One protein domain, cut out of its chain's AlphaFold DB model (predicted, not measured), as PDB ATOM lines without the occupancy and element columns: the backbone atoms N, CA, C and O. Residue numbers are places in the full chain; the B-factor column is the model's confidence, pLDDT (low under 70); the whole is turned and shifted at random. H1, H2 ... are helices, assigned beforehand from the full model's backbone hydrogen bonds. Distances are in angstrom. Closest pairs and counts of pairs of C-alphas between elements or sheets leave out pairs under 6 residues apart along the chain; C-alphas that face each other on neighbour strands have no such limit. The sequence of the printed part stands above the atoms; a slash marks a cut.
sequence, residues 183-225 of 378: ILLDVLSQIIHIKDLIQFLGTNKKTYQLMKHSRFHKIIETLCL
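AT A GLANCE: This is residues 183 to 225 of the 378 residues of an uncharacterized protein of Streblomastix strix (UniProt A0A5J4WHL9). Three helices, H2, H3 and H4, make a roughly flat triangle, and the short H1 covers one face of it. The 43 printed residues, with four named helices, H1 to H4 in order, and no named strand, are all helix in class. The whole is compact, radius of gyration of the C-alphas 9.3 A, spanning 27 by 21 by 15 A.

IN THESE COORDINATES: H1, residues 183 to 188, 8.5 A long, begins at C-alpha 183 (10.272, 8.263, 51.642). H2 is residues 194 to 201, 10.6 A; H3 205 to 212, 12.1 A; H4 214 to 224, 16.5 A, ending at C-alpha 224 (12.857, 9.136, 30.413).

HOW THE PARTS SIT: H1 only just touches H3, 3 pairs of C-alphas within 8 A, closest Leu 185 and Leu 210, 7.1 A. H2 and H3 touch only at the corner, closest C-alphas Leu 201 and Tyr 208, 4.7 A. Every O i to N i+4 pair is within hydrogen-bond range in H1 and H2, 6 of 7 in H4, 0 of 4 in H3, where 4 of 5 O i to N i+3 pairs are.

THE WHOLE: The C-alphas farthest apart, Lys 205 and Leu 225, are 26.9 A apart. The printed part has no cut; its three links are tight. Residues 222 to 224 have pLDDT under 70.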
ATOM      1  N   ILE A 183       8.805   8.334  51.705       77.62
ATOM      2  CA  ILE A 183      10.272   8.263  51.642       77.62
ATOM      3  C   ILE A 183      10.797   7.400  50.487       77.62
ATOM      4  O   ILE A 183      11.780   7.754  49.846       77.62
ATOM      5  N   LEU A 184      10.138   6.282  50.165       81.81
ATOM      6  CA  LEU A 184      10.561   5.424  49.055       81.81
ATOM      7  C   LEU A 184      10.299   6.072  47.690       81.81
ATOM      8  O   LEU A 184      11.051   5.829  46.751       81.81
ATOM      9  N   LEU A 185       9.262   6.905  47.579       82.62
ATOM     10  CA  LEU A 185       9.023   7.727  46.394       82.62
ATOM     11  C   LEU A 185      10.032   8.867  46.313       82.62
ATOM     12  O   LEU A 185      10.481   9.180  45.219       82.62
ATOM     13  N   ASP A 186      10.432   9.444  47.444       81.38
ATOM     14  CA  ASP A 186      11.476  10.463  47.487       81.38
ATOM     15  C   ASP A 186      12.837   9.861  47.098       81.38
ATOM     16  O   ASP A 186      13.556  10.450  46.294       81.38
ATOM     17  N   VAL A 187      13.151   8.646  47.557       84.62
ATOM     18  CA  VAL A 187      14.329   7.873  47.121       84.62
ATOM     19  C   VAL A 187      14.256   7.568  45.627       84.62
ATOM     20  O   VAL A 187      15.203   7.870  44.906       84.62
ATOM     21  N   LEU A 188      13.131   7.035  45.130       84.12
ATOM     22  CA  LEU A 188      12.917   6.825  43.693       84.12
ATOM     23  C   LEU A 188      13.112   8.122  42.907       84.12
ATOM     24  O   LEU A 188      13.747   8.123  41.856       84.12
ATOM     25  N   SER A 189      12.609   9.232  43.445       80.50
ATOM     26  CA  SER A 189      12.727  10.547  42.837       80.50
ATOM     27  C   SER A 189      14.141  11.084  42.851       80.50
ATOM     28  O   SER A 189      14.325  12.104  42.213       80.50
ATOM     29  N   GLN A 190      15.111  10.457  43.525       82.56
ATOM     30  CA  GLN A 190      16.540  10.801  43.504       82.56
ATOM     31  C   GLN A 190      17.364   9.898  42.576       82.56
ATOM     32  O   GLN A 190      18.487  10.251  42.220       82.56
ATOM     33  N   ILE A 191      16.807   8.773  42.118       82.94
ATOM     34  CA  ILE A 191      17.485   7.899  41.160       82.94
ATOM     35  C   ILE A 191      17.659   8.637  39.824       82.94
ATOM     36  O   ILE A 191      16.755   9.325  39.353       82.94
ATOM     37  N   ILE A 192      18.854   8.529  39.239       78.00
ATOM     38  CA  ILE A 192      19.235   9.204  37.985       78.00
ATOM     39  C   ILE A 192      19.220   8.229  36.804       78.00
ATOM     40  O   ILE A 192      18.911   8.616  35.681       78.00
ATOM     41  N   HIS A 193      19.546   6.957  37.036       78.25
ATOM     42  CA  HIS A 193      19.625   5.960  35.977       78.25
ATOM     43  C   HIS A 193      18.408   5.044  35.993       78.25
ATOM     44  O   HIS A 193      18.092   4.412  37.001       78.25
ATOM     45  N   ILE A 194      17.768   4.897  34.831       81.00
ATOM     46  CA  ILE A 194      16.588   4.037  34.683       81.00
ATOM     47  C   ILE A 194      16.869   2.583  35.089       81.00
ATOM     48  O   ILE A 194      16.009   1.922  35.663       81.00
ATOM     49  N   LYS A 195      18.098   2.097  34.863       83.25
ATOM     50  CA  LYS A 195      18.522   0.750  35.261       83.25
ATOM     51  C   LYS A 195      18.473   0.558  36.780       83.25
ATOM     52  O   LYS A 195      17.975  -0.468  37.238       83.25
ATOM     53  N   ASP A 196      18.924   1.551  37.538       86.06
ATOM     54  CA  ASP A 196      18.937   1.502  39.002       86.06
ATOM     55  C   ASP A 196      17.514   1.604  39.558       86.06
ATOM     56  O   ASP A 196      17.178   0.925  40.525       86.06
ATOM     57  N   LEU A 197      16.641   2.376  38.898       87.62
ATOM     58  CA  LEU A 197      15.220   2.441  39.245       87.62
ATOM     59  C   LEU A 197      14.544   1.084  39.030       87.62
ATOM     60  O   LEU A 197      13.841   0.601  39.917       87.62
ATOM     61  N   ILE A 198      14.788   0.441  37.885       87.62
ATOM     62  CA  ILE A 198      14.261  -0.899  37.597       87.62
ATOM     63  C   ILE A 198      14.771  -1.898  38.639       87.62
ATOM     64  O   ILE A 198      13.985  -2.677  39.177       87.62
ATOM     65  N   GLN A 199      16.065  -1.857  38.966       90.81
ATOM     66  CA  GLN A 199      16.647  -2.734  39.977       90.81
ATOM     67  C   GLN A 199      16.024  -2.495  41.358       90.81
ATOM     68  O   GLN A 199      15.673  -3.460  42.033       90.81
ATOM     69  N   PHE A 200      15.826  -1.235  41.753       88.38
ATOM     70  CA  PHE A 200      15.195  -0.862  43.018       88.38
ATOM     71  C   PHE A 200      13.753  -1.375  43.115       88.38
ATOM     72  O   PHE A 200      13.384  -1.994  44.115       88.38
ATOM     73  N   LEU A 201      12.948  -1.187  42.068       87.81
ATOM     74  CA  LEU A 201      11.574  -1.700  42.005       87.81
ATOM     75  C   LEU A 201      11.521  -3.233  41.978       87.81
ATOM     76  O   LEU A 201      10.575  -3.826  42.489       87.81
ATOM     77  N   GLY A 202      12.540  -3.870  41.398       88.81
ATOM     78  CA  GLY A 202      12.680  -5.323  41.325       88.81
ATOM     79  C   GLY A 202      13.136  -5.989  42.625       88.81
ATOM     80  O   GLY A 202      13.164  -7.216  42.686       88.81
ATOM     81  N   THR A 203      13.485  -5.221  43.665       87.00
ATOM     82  CA  THR A 203      14.011  -5.781  44.924       87.00
ATOM     83  C   THR A 203      12.994  -6.634  45.679       87.00
ATOM     84  O   THR A 203      13.366  -7.670  46.226       87.00
ATOM     85  N   ASN A 204      11.718  -6.229  45.741       83.38
ATOM     86  CA  ASN A 204      10.658  -7.016  46.370       83.38
ATOM     87  C   ASN A 204       9.244  -6.588  45.924       83.38
ATOM     88  O   ASN A 204       9.030  -5.572  45.266       83.38
ATOM     89  N   LYS A 205       8.230  -7.364  46.335       78.19
ATOM     90  CA  LYS A 205       6.823  -7.100  45.982       78.19
ATOM     91  C   LYS A 205       6.278  -5.772  46.521       78.19
ATOM     92  O   LYS A 205       5.358  -5.237  45.909       78.19
ATOM     93  N   LYS A 206       6.786  -5.272  47.657       76.81
ATOM     94  CA  LYS A 206       6.344  -4.009  48.276       76.81
ATOM     95  C   LYS A 206       6.873  -2.813  47.475       76.81
ATOM     96  O   LYS A 206       6.083  -1.946  47.120       76.81
ATOM     97  N   THR A 207       8.158  -2.795  47.112       81.00
ATOM     98  CA  THR A 207       8.759  -1.734  46.283       81.00
ATOM     99  C   THR A 207       8.186  -1.719  44.868       81.00
ATOM    100  O   THR A 207       7.939  -0.645  44.330       81.00
ATOM    101  N   TYR A 208       7.835  -2.876  44.306       83.19
ATOM    102  CA  TYR A 208       7.126  -2.945  43.025       83.19
ATOM    103  C   TYR A 208       5.770  -2.204  43.027       83.19
ATOM    104  O   TYR A 208       5.373  -1.639  42.008       83.19
ATOM    105  N   GLN A 209       5.055  -2.137  44.163       83.06
ATOM    106  CA  GLN A 209       3.781  -1.398  44.232       83.06
ATOM    107  C   GLN A 209       3.955   0.115  44.048       83.06
ATOM    108  O   GLN A 209       2.981   0.782  43.698       83.06
ATOM    109  N   LEU A 210       5.170   0.655  44.218       85.06
ATOM    110  CA  LEU A 210       5.454   2.076  43.994       85.06
ATOM    111  C   LEU A 210       5.113   2.504  42.561       85.06
ATOM    112  O   LEU A 210       4.718   3.645  42.360       85.06
ATOM    113  N   MET A 211       5.150   1.581  41.589       84.88
ATOM    114  CA  MET A 211       4.740   1.847  40.203       84.88
ATOM    115  C   MET A 211       3.276   2.279  40.056       84.88
ATOM    116  O   MET A 211       2.921   2.930  39.078       84.88
ATOM    117  N   LYS A 212       2.411   1.904  41.006       83.88
ATOM    118  CA  LYS A 212       0.986   2.269  41.000       83.88
ATOM    119  C   LYS A 212       0.724   3.636  41.624       83.88
ATOM    120  O   LYS A 212      -0.399   4.130  41.559       83.88
ATOM    121  N   HIS A 213       1.726   4.227  42.268       84.38
ATOM    122  CA  HIS A 213       1.572   5.506  42.930       84.38
ATOM    123  C   HIS A 213       1.492   6.642  41.904       84.38
ATOM    124  O   HIS A 213       2.269   6.685  40.954       84.38
ATOM    125  N   SER A 214       0.613   7.622  42.119       79.44
ATOM    126  CA  SER A 214       0.425   8.750  41.190       79.44
ATOM    127  C   SER A 214       1.715   9.552  40.943       79.44
ATOM    128  O   SER A 214       1.994   9.956  39.817       79.44
ATOM    129  N   ARG A 215       2.551   9.734  41.978       81.50
ATOM    130  CA  ARG A 215       3.867  10.404  41.867       81.50
ATOM    131  C   ARG A 215       4.889   9.628  41.025       81.50
ATOM    132  O   ARG A 215       5.828  10.245  40.533       81.50
ATOM    133  N   PHE A 216       4.726   8.317  40.840       84.19
ATOM    134  CA  PHE A 216       5.672   7.504  40.069       84.19
ATOM    135  C   PHE A 216       5.755   7.943  38.607       84.19
ATOM    136  O   PHE A 216       6.845   7.997  38.047       84.19
ATOM    137  N   HIS A 217       4.623   8.326  38.013       79.12
ATOM    138  CA  HIS A 217       4.586   8.783  36.626       79.12
ATOM    139  C   HIS A 217       5.487  10.004  36.402       79.12
ATOM    140  O   HIS A 217       6.323   9.981  35.508       79.12
ATOM    141  N   LYS A 218       5.424  10.995  37.302       74.50
ATOM    142  CA  LYS A 218       6.285  12.192  37.263       74.50
ATOM    143  C   LYS A 218       7.776  11.854  37.384       74.50
ATOM    144  O   LYS A 218       8.615  12.472  36.731       74.50
ATOM    145  N   ILE A 219       8.110  10.873  38.227       78.56
ATOM    146  CA  ILE A 219       9.491  10.387  38.388       78.56
ATOM    147  C   ILE A 219       9.976   9.779  37.066       78.56
ATOM    148  O   ILE A 219      11.049  10.138  36.588       78.56
ATOM    149  N   ILE A 220       9.167   8.918  36.443       79.25
ATOM    150  CA  ILE A 220       9.490   8.289  35.157       79.25
ATOM    151  C   ILE A 220       9.592   9.305  34.021       79.25
ATOM    152  O   ILE A 220      10.551   9.234  33.262       79.25
ATOM    153  N   GLU A 221       8.671  10.264  33.909       72.00
ATOM    154  CA  GLU A 221       8.742  11.329  32.896       72.00
ATOM    155  C   GLU A 221      10.073  12.086  32.969       72.00
ATOM    156  O   GLU A 221      10.734  12.280  31.951       72.00
ATOM    157  N   THR A 222      10.508  12.430  34.185       68.56
ATOM    158  CA  THR A 222      11.783  13.129  34.416       68.56
ATOM    159  C   THR A 222      12.990  12.268  34.027       68.56
ATOM    160  O   THR A 222      13.972  12.773  33.493       68.56
ATOM    161  N   LEU A 223      12.932  10.959  34.285       69.88
ATOM    162  CA  LEU A 223      14.009  10.008  33.983       69.88
ATOM    163  C   LEU A 223      14.086   9.614  32.501       69.88
ATOM    164  O   LEU A 223      15.169   9.304  32.007       69.88
ATOM    165  N   CYS A 224      12.952   9.590  31.801       64.75
ATOM    166  CA  CYS A 224      12.857   9.136  30.413       64.75
ATOM    167  C   CYS A 224      13.142  10.235  29.381       64.75
ATOM    168  O   CYS A 224      13.321   9.911  28.209       64.75
ATOM    169  N   LEU A 225      13.195  11.506  29.790       70.75
ATOM    170  CA  LEU A 225      13.484  12.640  28.912       70.75
ATOM    171  C   LEU A 225      14.869  13.223  29.239       70.75
ATOM    172  O   LEU A 225      14.969  14.180  30.009       70.75
TER     173      LEU A 225